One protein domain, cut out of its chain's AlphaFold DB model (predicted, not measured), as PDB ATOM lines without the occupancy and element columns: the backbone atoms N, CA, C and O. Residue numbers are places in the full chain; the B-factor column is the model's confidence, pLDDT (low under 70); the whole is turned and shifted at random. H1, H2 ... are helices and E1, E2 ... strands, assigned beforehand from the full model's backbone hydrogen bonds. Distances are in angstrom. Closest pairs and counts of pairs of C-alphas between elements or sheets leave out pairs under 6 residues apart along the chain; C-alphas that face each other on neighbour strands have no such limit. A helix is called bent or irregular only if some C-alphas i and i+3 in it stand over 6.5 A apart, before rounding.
ATOM      1  N   ILE A   6      70.523  55.781  98.949       96.38
ATOM      2  CA  ILE A   6      69.676  55.496  97.788       96.38
ATOM      3  C   ILE A   6      68.242  55.884  98.133       96.38
ATOM      4  O   ILE A   6      67.731  55.515  99.189       96.38
ATOM      5  N   ILE A   7      67.593  56.585  97.203       96.25
ATOM      6  CA  ILE A   7      66.159  56.855  97.240       96.25
ATOM      7  C   ILE A   7      65.476  55.964  96.208       96.25
ATOM      8  O   ILE A   7      65.725  56.090  95.005       96.25
ATOM      9  N   TRP A   8      64.612  55.082  96.684       95.50
ATOM     10  CA  TRP A   8      63.722  54.261  95.890       95.50
ATOM     11  C   TRP A   8      62.356  54.938  95.790       95.50
ATOM     12  O   TRP A   8      61.681  55.165  96.796       95.50
ATOM     13  N   ASN A   9      61.962  55.271  94.563       94.31
ATOM     14  CA  ASN A   9      60.630  55.789  94.284       94.31
ATOM     15  C   ASN A   9      59.654  54.621  94.147       94.31
ATOM     16  O   ASN A   9      59.723  53.890  93.161       94.31
ATOM     17  N   ASP A  10      58.770  54.472  95.124       94.06
ATOM     18  CA  ASP A  10      57.771  53.404  95.149       94.06
ATOM     19  C   ASP A  10      56.470  53.781  94.422       94.06
ATOM     20  O   ASP A  10      55.576  52.963  94.243       94.06
ATOM     21  N   ALA A  11      56.358  55.027  93.946       91.19
ATOM     22  CA  ALA A  11      55.263  55.424  93.075       91.19
ATOM     23  C   ALA A  11      55.550  55.005  91.624       91.19
ATOM     24  O   ALA A  11      56.313  55.651  90.896       91.19
ATOM     25  N   THR A  12      54.933  53.909  91.193       88.69
ATOM     26  CA  THR A  12      54.947  53.462  89.795       88.69
ATOM     27  C   THR A  12      53.977  54.286  88.945       88.69
ATOM     28  O   THR A  12      53.009  54.868  89.437       88.69
ATOM     29  N   LEU A  13      54.276  54.409  87.653       89.00
ATOM     30  CA  LEU A  13      53.394  55.036  86.677       89.00
ATOM     31  C   LEU A  13      52.172  54.139  86.459       89.00
ATOM     32  O   LEU A  13      52.284  52.915  86.432       89.00
ATOM     33  N   VAL A  14      51.003  54.758  86.309       81.88
ATOM     34  CA  VAL A  14      49.723  54.050  86.227       81.88
ATOM     35  C   VAL A  14      49.407  53.755  84.756       81.88
ATOM     36  O   VAL A  14      49.453  54.679  83.945       81.88
ATOM     37  N   PRO A  15      49.056  52.513  84.380       77.62
ATOM     38  CA  PRO A  15      48.722  52.185  82.999       77.62
ATOM     39  C   PRO A  15      47.529  52.994  82.478       77.62
ATOM     40  O   PRO A  15      46.473  53.057  83.111       77.62
ATOM     41  N   SER A  16      47.656  53.559  81.275       62.03
ATOM     42  CA  SER A  16      46.542  54.220  80.596       62.03
ATOM     43  C   SER A  16      45.464  53.188  80.224       62.03
ATOM     44  O   SER A  16      45.691  52.366  79.337       62.03
ATOM     45  N   GLY A  17      44.301  53.220  80.882       54.41
ATOM     46  CA  GLY A  17      43.171  52.317  80.596       54.41
ATOM     47  C   GLY A  17      43.050  51.089  81.507       54.41
ATOM     48  O   GLY A  17      42.223  50.220  81.246       54.41
ATOM     49  N   GLY A  18      43.842  51.000  82.581       48.47
ATOM     50  CA  GLY A  18      43.584  50.034  83.649       48.47
ATOM     51  C   GLY A  18      42.378  50.478  84.474       48.47
ATOM     52  O   GLY A  18      42.410  51.564  85.051       48.47
ATOM     53  N   GLY A  19      41.325  49.656  84.519       38.59
ATOM     54  CA  GLY A  19      40.188  49.824  85.423       38.59
ATOM     55  C   GLY A  19      40.668  49.803  86.870       38.59
ATOM     56  O   GLY A  19      40.803  48.747  87.474       38.59
ATOM     57  N   GLY A  20      40.996  50.976  87.389       41.22
ATOM     58  CA  GLY A  20      41.383  51.186  88.768       41.22
ATOM     59  C   GLY A  20      40.389  52.136  89.397       41.22
ATOM     60  O   GLY A  20      40.583  53.351  89.350       41.22
ATOM     61  N   ASP A  21      39.380  51.574  90.058       40.97
ATOM     62  CA  ASP A  21      38.505  52.280  91.007       40.97
ATOM     63  C   ASP A  21      39.295  53.040  92.103       40.97
ATOM     64  O   ASP A  21      38.740  53.848  92.842       40.97
ATOM     65  N   LEU A  22      40.616  52.840  92.179       44.00
ATOM     66  CA  LEU A  22      41.543  53.457  93.126       44.00
ATOM     67  C   LEU A  22      41.975  54.896  92.772       44.00
ATOM     68  O   LEU A  22      42.584  55.557  93.609       44.00
ATOM     69  N   PHE A  23      41.662  55.416  91.576       47.97
ATOM     70  CA  PHE A  23      42.123  56.750  91.138       47.97
ATOM     71  C   PHE A  23      41.012  57.666  90.598       47.97
ATOM     72  O   PHE A  23      41.275  58.582  89.809       47.97
ATOM     73  N   HIS A  24      39.772  57.470  91.053       44.25
ATOM     74  CA  HIS A  24      38.621  58.335  90.762       44.25
ATOM     75  C   HIS A  24      38.687  59.707  91.474       44.25
ATOM     76  O   HIS A  24      37.739  60.135  92.117       44.25
ATOM     77  N   ASP A  25      39.795  60.435  91.332       49.47
ATOM     78  CA  ASP A  25      39.983  61.758  91.954       49.47
ATOM     79  C   ASP A  25      40.171  62.899  90.953       49.47
ATOM     80  O   ASP A  25      40.478  64.033  91.319       49.47
ATOM     81  N   CYS A  26      39.923  62.637  89.672       46.66
ATOM     82  CA  CYS A  26      39.683  63.713  88.725       46.66
ATOM     83  C   CYS A  26      38.178  63.982  88.655       46.66
ATOM     84  O   CYS A  26      37.493  63.459  87.783       46.66
ATOM     85  N   SER A  27      37.669  64.786  89.588       43.09
ATOM     86  CA  SER A  27      36.251  65.158  89.725       43.09
ATOM     87  C   SER A  27      35.696  66.030  88.588       43.09
ATOM     88  O   SER A  27      34.620  66.604  88.736       43.09
ATOM     89  N   ASP A  28      36.437  66.201  87.493       46.50
ATOM     90  CA  ASP A  28      35.972  66.965  86.339       46.50
ATOM     91  C   ASP A  28      35.316  65.987  85.358       46.50
ATOM     92  O   ASP A  28      35.977  65.337  84.548       46.50
ATOM     93  N   GLU A  29      33.992  65.850  85.467       46.59
ATOM     94  CA  GLU A  29      33.144  65.065  84.554       46.59
ATOM     95  C   GLU A  29      33.003  65.727  83.167       46.59
ATOM     96  O   GLU A  29      32.142  65.354  82.368       46.59
ATOM     97  N   SER A  30      33.832  66.726  82.844       53.38
ATOM     98  CA  SER A  30      33.846  67.317  81.514       53.38
ATOM     99  C   SER A  30      34.317  66.285  80.490       53.38
ATOM    100  O   SER A  30      35.391  65.696  80.641       53.38
ATOM    101  N   TYR A  31      33.530  66.089  79.430       57.03
ATOM    102  CA  TYR A  31      33.965  65.335  78.259       57.03
ATOM    103  C   TYR A  31      35.241  65.975  77.705       57.03
ATOM    104  O   TYR A  31      35.229  67.130  77.282       57.03
ATOM    105  N   GLU A  32      36.347  65.234  77.742       67.88
ATOM    106  CA  GLU A  32      37.586  65.673  77.113       67.88
ATOM    107  C   GLU A  32      37.460  65.490  75.604       67.88
ATOM    108  O   GLU A  32      37.144  64.397  75.131       67.88
ATOM    109  N   GLU A  33      37.705  66.554  74.839       69.19
ATOM    110  CA  GLU A  33      37.824  66.444  73.388       69.19
ATOM    111  C   GLU A  33      39.055  65.591  73.066       69.19
ATOM    112  O   GLU A  33      40.202  66.017  73.220       69.19
ATOM    113  N   VAL A  34      38.810  64.351  72.642       70.44
ATOM    114  CA  VAL A  34      39.869  63.423  72.257       70.44
ATOM    115  C   VAL A  34      40.207  63.636  70.780       70.44
ATOM    116  O   VAL A  34      39.316  63.532  69.934       70.44
ATOM    117  N   PRO A  35      41.474  63.919  70.426       75.75
ATOM    118  CA  PRO A  35      41.871  64.058  69.029       75.75
ATOM    119  C   PRO A  35      41.612  62.776  68.224       75.75
ATOM    120  O   PRO A  35      41.952  61.690  68.684       75.75
ATOM    121  N   GLU A  36      41.136  62.898  66.979       71.31
ATOM    122  CA  GLU A  36      40.849  61.753  66.082       71.31
ATOM    123  C   GLU A  36      42.056  60.826  65.841       71.31
ATOM    124  O   GLU A  36      41.902  59.653  65.517       71.31
ATOM    125  N   LYS A  37      43.272  61.357  66.009       77.62
ATOM    126  CA  LYS A  37      44.546  60.631  65.897       77.62
ATOM    127  C   LYS A  37      44.830  59.667  67.055       77.62
ATOM    128  O   LYS A  37      45.724  58.837  66.924       77.62
ATOM    129  N   ILE A  38      44.112  59.772  68.176       79.06
ATOM    130  CA  ILE A  38      44.203  58.804  69.272       79.06
ATOM    131  C   ILE A  38      43.368  57.577  68.903       79.06
ATOM    132  O   ILE A  38      42.172  57.692  68.627       79.06
ATOM    133  N   ALA A  39      43.998  56.402  68.920       76.75
ATOM    134  CA  ALA A  39      43.324  55.136  68.652       76.75
ATOM    135  C   ALA A  39      42.142  54.922  69.614       76.75
ATOM    136  O   ALA A  39      42.221  55.308  70.784       76.75
ATOM    137  N   ALA A  40      41.054  54.315  69.129       75.62
ATOM    138  CA  ALA A  40      39.795  54.177  69.867       75.62
ATOM    139  C   ALA A  40      39.993  53.524  71.248       75.62
ATOM    140  O   ALA A  40      39.457  53.993  72.248       75.62
ATOM    141  N   GLU A  41      40.842  52.503  71.315       76.94
ATOM    142  CA  GLU A  41      41.206  51.774  72.530       76.94
ATOM    143  C   GLU A  41      41.988  52.608  73.559       76.94
ATOM    144  O   GLU A  41      42.064  52.240  74.725       76.94
ATOM    145  N   SER A  42      42.579  53.730  73.145       82.44
ATOM    146  CA  SER A  42      43.390  54.607  73.999       82.44
ATOM    147  C   SER A  42      42.666  55.892  74.404       82.44
ATOM    148  O   SER A  42      43.222  56.686  75.161       82.44
ATOM    149  N   GLN A  43      41.442  56.120  73.918       82.69
ATOM    150  CA  GLN A  43      40.713  57.369  74.158       82.69
ATOM    151  C   GLN A  43      40.399  57.585  75.640       82.69
ATOM    152  O   GLN A  43      40.557  58.694  76.146       82.69
ATOM    153  N   GLU A  44      40.015  56.525  76.353       82.00
ATOM    154  CA  GLU A  44      39.735  56.593  77.789       82.00
ATOM    155  C   GLU A  44      41.000  56.896  78.600       82.00
ATOM    156  O   GLU A  44      40.997  57.793  79.444       82.00
ATOM    157  N   GLY A  45      42.108  56.214  78.289       84.00
ATOM    158  CA  GLY A  45      43.407  56.471  78.911       84.00
ATOM    159  C   GLY A  45      43.921  57.888  78.638       84.00
ATOM    160  O   GLY A  45      44.457  58.537  79.537       84.00
ATOM    161  N   PHE A  46      43.711  58.400  77.423       87.69
ATOM    162  CA  PHE A  46      44.043  59.778  77.072       87.69
ATOM    163  C   PHE A  46      43.201  60.776  77.874       87.69
ATOM    164  O   PHE A  46      43.754  61.679  78.501       87.69
ATOM    165  N   ALA A  47      41.878  60.591  77.920       85.38
ATOM    166  CA  ALA A  47      40.983  61.446  78.695       85.38
ATOM    167  C   ALA A  47      41.334  61.429  80.193       85.38
ATOM    168  O   ALA A  47      41.366  62.479  80.836       85.38
ATOM    169  N   TRP A  48      41.658  60.257  80.746       85.00
ATOM    170  CA  TRP A  48      42.150  60.118  82.116       85.00
ATOM    171  C   TRP A  48      43.422  60.942  82.357       85.00
ATOM    172  O   TRP A  48      43.453  61.737  83.301       85.00
ATOM    173  N   LEU A  49      44.430  60.829  81.482       87.94
ATOM    174  CA  LEU A  49      45.673  61.585  81.630       87.94
ATOM    175  C   LEU A  49      45.410  63.092  81.555       87.94
ATOM    176  O   LEU A  49      45.929  63.838  82.383       87.94
ATOM    177  N   VAL A  50      44.605  63.547  80.589       88.69
ATOM    178  CA  VAL A  50      44.282  64.971  80.416       88.69
ATOM    179  C   VAL A  50      43.616  65.530  81.668       88.69
ATOM    180  O   VAL A  50      44.042  66.573  82.167       88.69
ATOM    181  N   ARG A  51      42.625  64.824  82.226       85.81
ATOM    182  CA  ARG A  51      41.979  65.229  83.481       85.81
ATOM    183  C   ARG A  51      42.979  65.309  84.639       85.81
ATOM    184  O   ARG A  51      43.000  66.302  85.369       85.81
ATOM    185  N   GLY A  52      43.860  64.316  84.759       84.56
ATOM    186  CA  GLY A  52      44.942  64.305  85.746       84.56
ATOM    187  C   GLY A  52      45.901  65.489  85.594       84.56
ATOM    188  O   GLY A  52      46.218  66.172  86.569       84.56
ATOM    189  N   CYS A  53      46.299  65.789  84.357       89.44
ATOM    190  CA  CYS A  53      47.157  66.919  84.019       89.44
ATOM    191  C   CYS A  53      46.483  68.260  84.348       89.44
ATOM    192  O   CYS A  53      47.103  69.135  84.949       89.44
ATOM    193  N   LYS A  54      45.198  68.433  84.026       89.69
ATOM    194  CA  LYS A  54      44.447  69.646  84.389       89.69
ATOM    195  C   LYS A  54      44.377  69.840  85.902       89.69
ATOM    196  O   LYS A  54      44.638  70.944  86.383       89.69
ATOM    197  N   SER A  55      44.083  68.772  86.648       85.94
ATOM    198  CA  SER A  55      44.032  68.797  88.114       85.94
ATOM    199  C   SER A  55      45.375  69.218  88.718       85.94
ATOM    200  O   SER A  55      45.434  70.120  89.558       85.94
ATOM    201  N   ILE A  56      46.484  68.656  88.229       87.44
ATOM    202  CA  ILE A  56      47.803  68.986  88.769       87.44
ATOM    203  C   ILE A  56      48.304  70.374  88.345       87.44
ATOM    204  O   ILE A  56      48.940  71.053  89.151       87.44
ATOM    205  N   ILE A  57      47.973  70.843  87.135       90.25
ATOM    206  CA  ILE A  57      48.234  72.228  86.708       90.25
ATOM    207  C   ILE A  57      47.484  73.202  87.615       90.25
ATOM    208  O   ILE A  57      48.058  74.207  88.035       90.25
ATOM    209  N   LYS A  58      46.212  72.918  87.924       89.31
ATOM    210  CA  LYS A  58      45.417  73.733  88.848       89.31
ATOM    211  C   LYS A  58      46.090  73.794  90.219       89.31
ATOM    212  O   LYS A  58      46.390  74.886  90.687       89.31
ATOM    213  N   ALA A  59      46.451  72.644  90.789       86.19
ATOM    214  CA  ALA A  59      47.150  72.588  92.071       86.19
ATOM    215  C   ALA A  59      48.507  73.323  92.051       86.19
ATOM    216  O   ALA A  59      48.883  73.953  93.037       86.19
ATOM    217  N   ALA A  60      49.250  73.272  90.940       88.00
ATOM    218  CA  ALA A  60      50.498  74.019  90.783       88.00
ATOM    219  C   ALA A  60      50.260  75.539  90.770       88.00
ATOM    220  O   ALA A  60      50.988  76.276  91.434       88.00
ATOM    221  N   LYS A  61      49.222  76.010  90.066       88.06
ATOM    222  CA  LYS A  61      48.824  77.428  90.054       88.06
ATOM    223  C   LYS A  61      48.394  77.910  91.435       88.06
ATOM    224  O   LYS A  61      48.878  78.945  91.880       88.06
ATOM    225  N   ASP A  62      47.575  77.125  92.131       86.56
ATOM    226  CA  ASP A  62      47.097  77.456  93.475       86.56
ATOM    227  C   ASP A  62      48.267  77.622  94.467       86.56
ATOM    228  O   ASP A  62      48.239  78.510  95.316       86.56
ATOM    229  N   ARG A  63      49.342  76.825  94.330       83.88
ATOM    230  CA  ARG A  63      50.550  76.941  95.175       83.88
ATOM    231  C   ARG A  63      51.426  78.153  94.865       83.88
ATOM    232  O   ARG A  63      52.040  78.683  95.787       83.88
ATOM    233  N   MET A  64      51.508  78.579  93.603       83.69
ATOM    234  CA  MET A  64      52.250  79.797  93.234       83.69
ATOM    235  C   MET A  64      51.572  81.066  93.785       83.69
ATOM    236  O   MET A  64      52.237  82.076  94.021       83.69
ATOM    237  N   GLY A  65      50.259  81.003  94.039       74.38
ATOM    238  CA  GLY A  65      49.457  82.127  94.518       74.38
ATOM    239  C   GLY A  65      49.342  83.268  93.497       74.38
ATOM    240  O   GLY A  65      49.916  83.228  92.411       74.38
ATOM    241  N   ASP A  66      48.609  84.325  93.855       64.81
ATOM    242  CA  ASP A  66      48.251  85.396  92.906       64.81
ATOM    243  C   ASP A  66      49.407  86.348  92.547       64.81
ATOM    244  O   ASP A  66      49.354  87.051  91.538       64.81
ATOM    245  N   THR A  67      50.458  86.414  93.372       60.34
ATOM    246  CA  THR A  67      51.489  87.467  93.264       60.34
ATOM    247  C   THR A  67      52.783  87.069  92.548       60.34
ATOM    248  O   THR A  67      53.624  87.950  92.381       60.34
ATOM    249  N   PHE A  68      52.962  85.803  92.129       62.59
ATOM    250  CA  PHE A  68      54.133  85.284  91.379       62.59
ATOM    251  C   PHE A  68      55.480  85.922  91.773       62.59
ATOM    252  O   PHE A  68      56.275  86.339  90.929       62.59
ATOM    253  N   SER A  69      55.712  86.087  93.075       66.00
ATOM    254  CA  SER A  69      56.755  86.988  93.571       66.00
ATOM    255  C   SER A  69      58.112  86.303  93.723       66.00
ATOM    256  O   SER A  69      59.129  86.988  93.855       66.00
ATOM    257  N   ARG A  70      58.158  84.963  93.688       77.81
ATOM    258  CA  ARG A  70      59.399  84.194  93.819       77.81
ATOM    259  C   ARG A  70      59.973  83.862  92.435       77.81
ATOM    260  O   ARG A  70      59.221  83.476  91.544       77.81
ATOM    261  N   PRO A  71      61.305  83.924  92.246       78.31
ATOM    262  CA  PRO A  71      61.945  83.521  90.988       78.31
ATOM    263  C   PRO A  71      61.575  82.100  90.529       78.31
ATOM    264  O   PRO A  71      61.471  81.839  89.332       78.31
ATOM    265  N   GLU A  72      61.343  81.191  91.477       80.31
ATOM    266  CA  GLU A  72      60.903  79.818  91.209       80.31
ATOM    267  C   GLU A  72      59.510  79.768  90.562       80.31
ATOM    268  O   GLU A  72      59.297  78.980  89.643       80.31
ATOM    269  N   ASP A  73      58.593  80.651  90.967       83.50
ATOM    270  CA  ASP A  73      57.237  80.724  90.407       83.50
ATOM    271  C   ASP A  73      57.272  81.223  88.958       83.50
ATOM    272  O   ASP A  73      56.529  80.735  88.108       83.50
ATOM    273  N   VAL A  74      58.200  82.132  88.633       84.12
ATOM    274  CA  VAL A  74      58.416  82.604  87.255       84.12
ATOM    275  C   VAL A  74      58.896  81.459  86.356       84.12
ATOM    276  O   VAL A  74      58.392  81.304  85.244       84.12
ATOM    277  N   SER A  75      59.830  80.626  86.831       85.75
ATOM    278  CA  SER A  75      60.292  79.444  86.083       85.75
ATOM    279  C   SER A  75      59.162  78.435  85.867       85.75
ATOM    280  O   SER A  75      58.982  77.954  84.751       85.75
ATOM    281  N   LYS A  76      58.365  78.133  86.898       87.69
ATOM    282  CA  LYS A  76      57.225  77.205  86.781       87.69
ATOM    283  C   LYS A  76      56.155  77.740  85.835       87.69
ATOM    284  O   LYS A  76      55.635  76.998  85.005       87.69
ATOM    285  N   GLN A  77      55.860  79.037  85.899       86.94
ATOM    286  CA  GLN A  77      54.937  79.682  84.969       86.94
ATOM    287  C   GLN A  77      55.463  79.615  83.530       86.94
ATOM    288  O   GLN A  77      54.684  79.388  82.601       86.94
ATOM    289  N   HIS A  78      56.775  79.761  83.335       88.25
ATOM    290  CA  HIS A  78      57.407  79.582  82.033       88.25
ATOM    291  C   HIS A  78      57.287  78.134  81.532       88.25
ATOM    292  O   HIS A  78      56.921  77.932  80.377       88.25
ATOM    293  N   GLN A  79      57.497  77.132  82.393       90.25
ATOM    294  CA  GLN A  79      57.274  75.717  82.054       90.25
ATOM    295  C   GLN A  79      55.823  75.441  81.661       90.25
ATOM    296  O   GLN A  79      55.576  74.840  80.622       90.25
ATOM    297  N   LEU A  80      54.854  75.940  82.435       90.62
ATOM    298  CA  LEU A  80      53.430  75.791  82.121       90.62
ATOM    299  C   LEU A  80      53.046  76.469  80.802       90.62
ATOM    300  O   LEU A  80      52.204  75.955  80.073       90.62
ATOM    301  N   SER A  81      53.647  77.620  80.498       89.19
ATOM    302  CA  SER A  81      53.350  78.371  79.271       89.19
ATOM    303  C   SER A  81      53.927  77.705  78.020       89.19
ATOM    304  O   SER A  81      53.397  77.910  76.932       89.19
ATOM    305  N   ASN A  82      54.991  76.914  78.176       92.25
ATOM    306  CA  ASN A  82      55.637  76.169  77.094       92.25
ATOM    307  C   ASN A  82      55.305  74.675  77.110       92.25
ATOM    308  O   ASN A  82      55.936  73.915  76.383       92.25
ATOM    309  N   ALA A  83      54.350  74.256  77.942       92.00
ATOM    310  CA  ALA A  83      53.980  72.862  78.096       92.00
ATOM    311  C   ALA A  83      53.723  72.185  76.748       92.00
ATOM    312  O   ALA A  83      53.021  72.735  75.891       92.00
ATOM    313  N   ILE A  84      54.266  70.979  76.574       92.12
ATOM    314  CA  ILE A  84      54.004  70.212  75.357       92.12
ATOM    315  C   ILE A  84      52.510  69.850  75.268       92.12
ATOM    316  O   ILE A  84      51.843  69.708  76.299       92.12
ATOM    317  N   PRO A  85      51.966  69.667  74.052       93.31
ATOM    318  CA  PRO A  85      50.601  69.189  73.866       93.31
ATOM    319  C   PRO A  85      50.298  67.927  74.685       93.31
ATOM    320  O   PRO A  85      51.152  67.055  74.857       93.31
ATOM    321  N   TYR A  86      49.049  67.779  75.142       91.88
ATOM    322  CA  TYR A  86      48.642  66.596  75.912       91.88
ATOM    323  C   TYR A  86      48.852  65.282  75.161       91.88
ATOM    324  O   TYR A  86      49.110  64.265  75.791       91.88
ATOM    325  N   GLN A  87      48.767  65.292  73.828       91.88
ATOM    326  CA  GLN A  87      49.085  64.111  73.030       91.88
ATOM    327  C   GLN A  87      50.547  63.695  73.206       91.88
ATOM    328  O   GLN A  87      50.808  62.539  73.516       91.88
ATOM    329  N   ASP A  88      51.481  64.631  73.055       93.19
ATOM    330  CA  ASP A  88      52.910  64.342  73.166       93.19
ATOM    331  C   ASP A  88      53.248  63.904  74.600       93.19
ATOM    332  O   ASP A  88      54.011  62.961  74.813       93.19
ATOM    333  N   SER A  89      52.596  64.523  75.593       93.56
ATOM    334  CA  SER A  89      52.665  64.086  76.991       93.56
ATOM    335  C   SER A  89      52.137  62.661  77.181       93.56
ATOM    336  O   SER A  89      52.758  61.874  77.888       93.56
ATOM    337  N   PHE A  90      51.021  62.301  76.544       92.38
ATOM    338  CA  PHE A  90      50.430  60.964  76.621       92.38
ATOM    339  C   PHE A  90      51.314  59.895  75.987       92.38
ATOM    340  O   PHE A  90      51.538  58.843  76.584       92.38
ATOM    341  N   GLU A  91      51.865  60.172  74.809       92.88
ATOM    342  CA  GLU A  91      52.792  59.266  74.133       92.88
ATOM    343  C   GLU A  91      54.059  59.045  74.965       92.88
ATOM    344  O   GLU A  91      54.477  57.901  75.168       92.88
ATOM    345  N   TYR A  92      54.632  60.120  75.515       94.56
ATOM    346  CA  TYR A  92      55.818  60.032  76.361       94.56
ATOM    347  C   TYR A  92      55.535  59.325  77.696       94.56
ATOM    348  O   TYR A  92      56.313  58.465  78.111       94.56
ATOM    349  N   TYR A  93      54.401  59.609  78.340       93.31
ATOM    350  CA  TYR A  93      53.978  58.935  79.569       93.31
ATOM    351  C   TYR A  93      53.830  57.423  79.361       93.31
ATOM    352  O   TYR A  93      54.393  56.635  80.120       93.31
ATOM    353  N   ASN A  94      53.148  57.012  78.291       92.06
ATOM    354  CA  ASN A  94      52.957  55.598  77.967       92.06
ATOM    355  C   ASN A  94      54.272  54.895  77.615       92.06
ATOM    356  O   ASN A  94      54.427  53.706  77.888       92.06
ATOM    357  N   LEU A  95      55.235  55.601  77.016       93.88
ATOM    358  CA  LEU A  95      56.573  55.057  76.806       93.88
ATOM    359  C   LEU A  95      57.273  54.772  78.142       93.88
ATOM    360  O   LEU A  95      57.809  53.678  78.318       93.88
ATOM    361  N   LEU A  96      57.257  55.729  79.073       94.06
ATOM    362  CA  LEU A  96      57.882  55.579  80.390       94.06
ATOM    363  C   LEU A  96      57.231  54.463  81.210       94.06
ATOM    364  O   LEU A  96      57.933  53.654  81.816       94.06
ATOM    365  N   GLU A  97      55.902  54.404  81.213       92.69
ATOM    366  CA  GLU A  97      55.147  53.383  81.935       92.69
ATOM    367  C   GLU A  97      55.435  51.985  81.367       92.69
ATOM    368  O   GLU A  97      55.730  51.066  82.133       92.69
ATOM    369  N   ARG A  98      55.497  51.830  80.035       93.06
ATOM    370  CA  ARG A  98      55.899  50.560  79.409       93.06
ATOM    371  C   ARG A  98      57.310  50.145  79.803       93.06
ATOM    372  O   ARG A  98      57.506  49.004  80.202       93.06
ATOM    373  N   GLN A  99      58.270  51.066  79.744       94.50
ATOM    374  CA  GLN A  99      59.651  50.792  80.149       94.50
ATOM    375  C   GLN A  99      59.745  50.376  81.619       94.50
ATOM    376  O   GLN A  99      60.460  49.429  81.944       94.50
ATOM    377  N   GLN A 100      59.022  51.062  82.510       92.88
ATOM    378  CA  GLN A 100      58.994  50.718  83.928       92.88
ATOM    379  C   GLN A 100      58.397  49.326  84.148       92.88
ATOM    380  O   GLN A 100      58.982  48.517  84.866       92.88
ATOM    381  N   ARG A 101      57.278  49.016  83.489       92.25
ATOM    382  CA  ARG A 101      56.651  47.697  83.571       92.25
ATOM    383  C   ARG A 101      57.570  46.594  83.060       92.25
ATOM    384  O   ARG A 101      57.695  45.568  83.717       92.25
ATOM    385  N   ASP A 102      58.238  46.810  81.929       94.88
ATOM    386  CA  ASP A 102      59.160  45.832  81.347       94.88
ATOM    387  C   ASP A 102      60.334  45.547  82.294       94.88
ATOM    388  O   ASP A 102      60.731  44.391  82.448       94.88
ATOM    389  N   ILE A 103      60.853  46.577  82.976       94.81
ATOM    390  CA  ILE A 103      61.895  46.441  84.004       94.81
ATOM    391  C   ILE A 103      61.408  45.580  85.174       94.81
ATOM    392  O   ILE A 103      62.122  44.652  85.561       94.81
ATOM    393  N   ILE A 104      60.209  45.860  85.694       92.88
ATOM    394  CA  ILE A 104      59.616  45.152  86.839       92.88
ATOM    395  C   ILE A 104      59.316  43.690  86.477       92.88
ATOM    396  O   ILE A 104      59.765  42.770  87.159       92.88
ATOM    397  N   VAL A 105      58.616  43.448  85.363       93.19
ATOM    398  CA  VAL A 105      58.257  42.097  84.893       93.19
ATOM    399  C   VAL A 105      59.505  41.263  84.605       93.19
ATOM    400  O   VAL A 105      59.557  40.079  84.938       93.19
ATOM    401  N   SER A 106      60.539  41.882  84.033       95.69
ATOM    402  CA  SER A 106      61.815  41.215  83.749       95.69
ATOM    403  C   SER A 106      62.727  41.095  84.978       95.69
ATOM    404  O   SER A 106      63.828  40.556  84.854       95.69
ATOM    405  N   LYS A 107      62.308  41.598  86.151       95.81
ATOM    406  CA  LYS A 107      63.095  41.653  87.398       95.81
ATOM    407  C   LYS A 107      64.468  42.309  87.221       95.81
ATOM    408  O   LYS A 107      65.461  41.921  87.843       95.81
ATOM    409  N   ILE A 108      64.569  43.264  86.299       96.88
ATOM    410  CA  ILE A 108      65.824  43.972  86.022       96.88
ATOM    411  C   ILE A 108      66.181  44.873  87.207       96.88
ATOM    412  O   ILE A 108      67.347  44.970  87.579       96.88
ATOM    413  N   ASP A 109      65.181  45.495  87.818       95.94
ATOM    414  CA  ASP A 109      65.305  46.304  89.026       95.94
ATOM    415  C   ASP A 109      65.849  45.521  90.229       95.94
ATOM    416  O   ASP A 109      66.782  46.003  90.871       95.94
ATOM    417  N   ASP A 110      65.360  44.304  90.484       96.69
ATOM    418  CA  ASP A 110      65.887  43.410  91.531       96.69
ATOM    419  C   ASP A 110      67.382  43.139  91.300       96.69
ATOM    420  O   ASP A 110      68.227  43.406  92.162       96.69
ATOM    421  N   ASN A 111      67.734  42.716  90.081       97.25
ATOM    422  CA  ASN A 111      69.113  42.404  89.710       97.25
ATOM    423  C   ASN A 111      70.045  43.620  89.835       97.25
ATOM    424  O   ASN A 111      71.163  43.508  90.352       97.25
ATOM    425  N   ILE A 112      69.595  44.792  89.376       95.81
ATOM    426  CA  ILE A 112      70.352  46.041  89.487       95.81
ATOM    427  C   ILE A 112      70.515  46.428  90.953       95.81
ATOM    428  O   ILE A 112      71.609  46.845  91.344       95.81
ATOM    429  N   PHE A 113      69.482  46.279  91.781       96.81
ATOM    430  CA  PHE A 113      69.561  46.631  93.192       96.81
ATOM    431  C   PHE A 113      70.562  45.743  93.941       96.81
ATOM    432  O   PHE A 113      71.465  46.261  94.603       96.81
ATOM    433  N   ARG A 114      70.518  44.420  93.733       97.31
ATOM    434  CA  ARG A 114      71.520  43.481  94.274       97.31
ATOM    435  C   ARG A 114      72.936  43.832  93.844       97.31
ATOM    436  O   ARG A 114      73.860  43.849  94.659       97.31
ATOM    437  N   TYR A 115      73.122  44.130  92.559       95.88
ATOM    438  CA  TYR A 115      74.414  44.569  92.042       95.88
ATOM    439  C   TYR A 115      74.876  45.859  92.733       95.88
ATOM    440  O   TYR A 115      76.025  45.957  93.163       95.88
ATOM    441  N   THR A 116      73.965  46.813  92.913       93.81
ATOM    442  CA  THR A 116      74.225  48.113  93.534       93.81
ATOM    443  C   THR A 116      74.708  47.981  94.977       93.81
ATOM    444  O   THR A 116      75.711  48.602  95.334       93.81
ATOM    445  N   LEU A 117      74.083  47.113  95.783       95.19
ATOM    446  CA  LEU A 117      74.517  46.852  97.164       95.19
ATOM    447  C   LEU A 117      75.972  46.368  97.246       95.19
ATOM    448  O   LEU A 117      76.684  46.700  98.192       95.19
ATOM    449  N   ARG A 118      76.440  45.621  96.238       93.31
ATOM    450  CA  ARG A 118      77.826  45.128  96.161       93.31
ATOM    451  C   ARG A 118      78.804  46.200  95.678       93.31
ATOM    452  O   ARG A 118      79.976  46.159  96.043       93.31
ATOM    453  N   GLN A 119      78.344  47.138  94.849       93.69
ATOM    454  CA  GLN A 119      79.184  48.198  94.282       93.69
ATOM    455  C   GLN A 119      79.340  49.417  95.191       93.69
ATOM    456  O   GLN A 119      80.311  50.159  95.038       93.69
ATOM    457  N   PHE A 120      78.410  49.652  96.118       94.31
ATOM    458  CA  PHE A 120      78.431  50.817  97.003       94.31
ATOM    459  C   PHE A 120      78.787  50.422  98.444       94.31
ATOM    460  O   PHE A 120      77.906  50.335  99.294       94.31
ATOM    461  N   PRO A 121      80.085  50.238  98.767       91.12
ATOM    462  CA  PRO A 121      80.523  49.791 100.094       91.12
ATOM    463  C   PRO A 121      80.302  50.827 101.206       91.12
ATOM    464  O   PRO A 121      80.418  50.495 102.380       91.12
ATOM    465  N   ASN A 122      80.020  52.081 100.843       95.38
ATOM    466  CA  ASN A 122      79.698  53.149 101.791       95.38
ATOM    467  C   ASN A 122      78.187  53.379 101.913       95.38
ATOM    468  O   ASN A 122      77.778  54.292 102.629       95.38
ATOM    469  N   LEU A 123      77.359  52.593 101.211       97.00
ATOM    470  CA  LEU A 123      75.915  52.749 101.264       97.00
ATOM    471  C   LEU A 123      75.445  52.455 102.685       97.00
ATOM    472  O   LEU A 123      75.582  51.336 103.184       97.00
ATOM    473  N   LYS A 124      74.894  53.483 103.320       96.88
ATOM    474  CA  LYS A 124      74.456  53.451 104.709       96.88
ATOM    475  C   LYS A 124      72.940  53.472 104.808       96.88
ATOM    476  O   LYS A 124      72.380  52.799 105.672       96.88
ATOM    477  N   ARG A 125      72.284  54.247 103.945       97.94
ATOM    478  CA  ARG A 125      70.860  54.541 104.041       97.94
ATOM    479  C   ARG A 125      70.104  54.171 102.780       97.94
ATOM    480  O   ARG A 125      70.550  54.439 101.665       97.94
ATOM    481  N   LEU A 126      68.917  53.631 102.992       98.00
ATOM    482  CA  LEU A 126      67.940  53.391 101.955       98.00
ATOM    483  C   LEU A 126      66.607  54.024 102.343       98.00
ATOM    484  O   LEU A 126      66.098  53.791 103.438       98.00
ATOM    485  N   VAL A 127      66.056  54.824 101.438       97.81
ATOM    486  CA  VAL A 127      64.738  55.443 101.584       97.81
ATOM    487  C   VAL A 127      63.819  54.836 100.540       97.81
ATOM    488  O   VAL A 127      64.132  54.899  99.359       97.81
ATOM    489  N   VAL A 128      62.696  54.271 100.958       97.56
ATOM    490  CA  VAL A 128      61.597  53.851 100.086       97.56
ATOM    491  C   VAL A 128      60.444  54.805 100.339       97.56
ATOM    492  O   VAL A 128      60.011  54.972 101.481       97.56
ATOM    493  N   THR A 129      59.991  55.483  99.290       95.75
ATOM    494  CA  THR A 129      58.988  56.539  99.428       95.75
ATOM    495  C   THR A 129      58.072  56.617  98.208       95.75
ATOM    496  O   THR A 129      58.564  56.550  97.077       95.75
ATOM    497  N   PRO A 130      56.757  56.830  98.397       92.88
ATOM    498  CA  PRO A 130      55.847  57.137  97.299       92.88
ATOM    499  C   PRO A 130      55.944  58.616  96.878       92.88
ATOM    500  O   PRO A 130      55.444  59.013  95.832       92.88
ATOM    501  N   ALA A 131      56.598  59.465  97.678       92.94
ATOM    502  CA  ALA A 131      56.533  60.915  97.538       92.94
ATOM    503  C   ALA A 131      57.592  61.505  96.590       92.94
ATOM    504  O   ALA A 131      57.715  62.726  96.505       92.94
ATOM    505  N   ALA A 132      58.375  60.685  95.873       94.12
ATOM    506  CA  ALA A 132      59.525  61.169  95.100       94.12
ATOM    507  C   ALA A 132      59.155  62.247  94.070       94.12
ATOM    508  O   ALA A 132      59.888  63.225  93.909       94.12
ATOM    509  N   TYR A 133      58.001  62.094  93.417       91.19
ATOM    510  CA  TYR A 133      57.503  63.057  92.438       91.19
ATOM    511  C   TYR A 133      57.055  64.389  93.038       91.19
ATOM    512  O   TYR A 133      56.970  65.352  92.285       91.19
ATOM    513  N   GLY A 134      56.791  64.457  94.350       90.69
ATOM    514  CA  GLY A 134      56.332  65.662  95.037       90.69
ATOM    515  C   GLY A 134      55.182  66.345  94.299       90.69
ATOM    516  O   GLY A 134      54.081  65.807  94.181       90.69
ATOM    517  N   TYR A 135      55.460  67.537  93.781       88.75
ATOM    518  CA  TYR A 135      54.526  68.313  92.980       88.75
ATOM    519  C   TYR A 135      55.034  68.515  91.551       88.75
ATOM    520  O   TYR A 135      56.225  68.381  91.273       88.75
ATOM    521  N   LEU A 136      54.133  68.884  90.629       88.69
ATOM    522  CA  LEU A 136      54.515  69.214  89.254       88.69
ATOM    523  C   LEU A 136      55.622  70.283  89.255       88.69
ATOM    524  O   LEU A 136      55.447  71.357  89.825       88.69
ATOM    525  N   PHE A 137      56.751  69.956  88.618       88.31
ATOM    526  CA  PHE A 137      57.989  70.752  88.560       88.31
ATOM    527  C   PHE A 137      58.742  70.944  89.889       88.31
ATOM    528  O   PHE A 137      59.793  71.584  89.919       88.31
ATOM    529  N   GLU A 138      58.277  70.323  90.971       90.06
ATOM    530  CA  GLU A 138      58.884  70.361  92.304       90.06
ATOM    531  C   GLU A 138      58.953  68.951  92.907       90.06
ATOM    532  O   GLU A 138      58.259  68.642  93.883       90.06
ATOM    533  N   PRO A 139      59.775  68.060  92.328       92.50
ATOM    534  CA  PRO A 139      59.957  66.735  92.890       92.50
ATOM    535  C   PRO A 139      60.658  66.816  94.241       92.50
ATOM    536  O   PRO A 139      61.661  67.522  94.383       92.50
ATOM    537  N   LEU A 140      60.170  66.033  95.205       93.31
ATOM    538  CA  LEU A 140      60.814  65.892  96.508       93.31
ATOM    539  C   LEU A 140      62.206  65.273  96.356       93.31
ATOM    540  O   LEU A 140      63.180  65.742  96.942       93.31
ATOM    541  N   TYR A 141      62.304  64.251  95.503       93.81
ATOM    542  CA  TYR A 141      63.557  63.598  95.168       93.81
ATOM    543  C   TYR A 141      63.748  63.601  93.658       93.81
ATOM    544  O   TYR A 141      62.998  62.984  92.907       93.81
ATOM    545  N   ARG A 142      64.810  64.261  93.189       92.31
ATOM    546  CA  ARG A 142      65.196  64.262  91.771       92.31
ATOM    547  C   ARG A 142      65.870  62.941  91.396       92.31
ATOM    548  O   ARG A 142      67.086  62.907  91.186       92.31
ATOM    549  N   THR A 143      65.095  61.859  91.342       91.69
ATOM    550  CA  THR A 143      65.563  60.533  90.906       91.69
ATOM    551  C   THR A 143      66.086  60.589  89.463       91.69
ATOM    552  O   THR A 143      65.749  61.520  88.725       91.69
ATOM    553  N   PRO A 144      66.924  59.631  89.016       91.06
ATOM    554  CA  PRO A 144      67.434  59.625  87.645       91.06
ATOM    555  C   PRO A 144      66.343  59.738  86.570       91.06
ATOM    556  O   PRO A 144      66.518  60.512  85.634       91.06
ATOM    557  N   MET A 145      65.210  59.047  86.746       91.00
ATOM    558  CA  MET A 145      64.055  59.132  85.845       91.00
ATOM    559  C   MET A 145      63.463  60.549  85.819       91.00
ATOM    560  O   MET A 145      63.315  61.133  84.749       91.00
ATOM    561  N   ILE A 146      63.209  61.151  86.985       92.50
ATOM    562  CA  ILE A 146      62.615  62.495  87.068       92.50
ATOM    563  C   ILE A 146      63.557  63.553  86.476       92.50
ATOM    564  O   ILE A 146      63.115  64.486  85.814       92.50
ATOM    565  N   ARG A 147      64.877  63.395  86.648       92.94
ATOM    566  CA  ARG A 147      65.879  64.282  86.025       92.94
ATOM    567  C   ARG A 147      65.918  64.184  84.501       92.94
ATOM    568  O   ARG A 147      66.419  65.113  83.877       92.94
ATOM    569  N   SER A 148      65.454  63.077  83.918       93.25
ATOM    570  CA  SER A 148      65.405  62.896  82.461       93.25
ATOM    571  C   SER A 148      64.124  63.412  81.811       93.25
ATOM    572  O   SER A 148      64.030  63.384  80.585       93.25
ATOM    573  N   PHE A 149      63.151  63.878  82.596       93.69
ATOM    574  CA  PHE A 149      61.921  64.428  82.038       93.69
ATOM    575  C   PHE A 149      62.206  65.685  81.202       93.69
ATOM    576  O   PHE A 149      63.014  66.522  81.621       93.69
TER     577      PHE A 149
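What this domain is: This is residues 6 to 149 of the 313 residues of an uncharacterized protein of Fusarium proliferatum (strain ET1) (UniProt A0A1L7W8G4). What shape does the model have? It is a loose zigzag of helices with a small two-stranded sheet: the long helix H1 stands across the beginning of H3, the short H2 folds back near the last residues of H1, and H4 makes a corner with the last residues of H3. E1 and E2 lie side by side as a parallel ribbon, and unnamed stretches, residues 10 to 39 and 130 to 143, make up much of the rest. What is it built of? The printed part has 144 residues, mostly helix by class, in the order E1, H1, H2, H3, H4, E2, H5. It is only just loose, close to compact, with a radius of gyration of the C-alphas of 17.8 A and spans of 51 by 44 by 26 A.

How they stand to each other: How do the strands pair? E1, residues 6 to 9, and E2, residues 125 to 129, are parallel, at 11 degrees; N 8 and O 127, 2.7 A apart, and N 127 and O 6, 2.9 A apart, are within hydrogen-bond range. With H1, residues 40 to 64, H2, residues 71 to 81, H3, residues 86 to 105, and H4, residues 108 to 119, between them, they form a strand-helix-strand unit, two parallel neighbour strands joined through helices. How do the helices stand? H1 and H3 touch, about perpendicular at 76 degrees, with residues 46 to 50 and 86 to 90 alone; their closest C-alphas, of Val 50 and Tyr 86, are 6.5 A apart. H3 and H4 are close but not clearly touching, with the C-alphas of Ile 103 and Asp 109 closest at 6.1 A, and run the same way at a steep tilt of 67 degrees, only just short of about perpendicular. H1 and H2 are close but not clearly touching, with the C-alphas of Met 64 and Asp 73 closest at 5.8 A, at a shallow tilt of 26 degrees, opposite ways. What stays apart? H5, residues 144 to 147, is apart from E1, H1, H2, H3 and H4. How complete are the helix backbones? Every O i to N i+4 pair is within hydrogen-bond range in H2 and H3, against 19 of 21 in H1 and 7 of 8 in H4; H5 is too short for such a pair.

Where its parts are: Where do the strands lie? E1 begins at C-alpha 6 (69.676, 55.496, 97.788) and is 9.7 A long; E2 is 12.9 A long. How long are the helices? H1 measures 36.8 A from C-alpha 40 (39.795, 54.177, 69.867) and is irregular, with C-alphas 41 and 44 7.3 A apart; H2 measures 15.4 A, H3 27.8 A, H4 16.3 A, and H5 5.2 A to C-alpha 147 (65.879, 64.282, 86.025).

The domain as a whole: How large is it? The two C-alphas farthest apart, of Tyr 31 and Pro 121, are 53.7 A apart, and the printed part has no cut. Which links are long? Those from E1 to H1 and from E2 to H5 are long. Where is confidence low? Residues 16 to 33 and 66 to 69 are under 70, while the mean pLDDT of the printed part is 84.1.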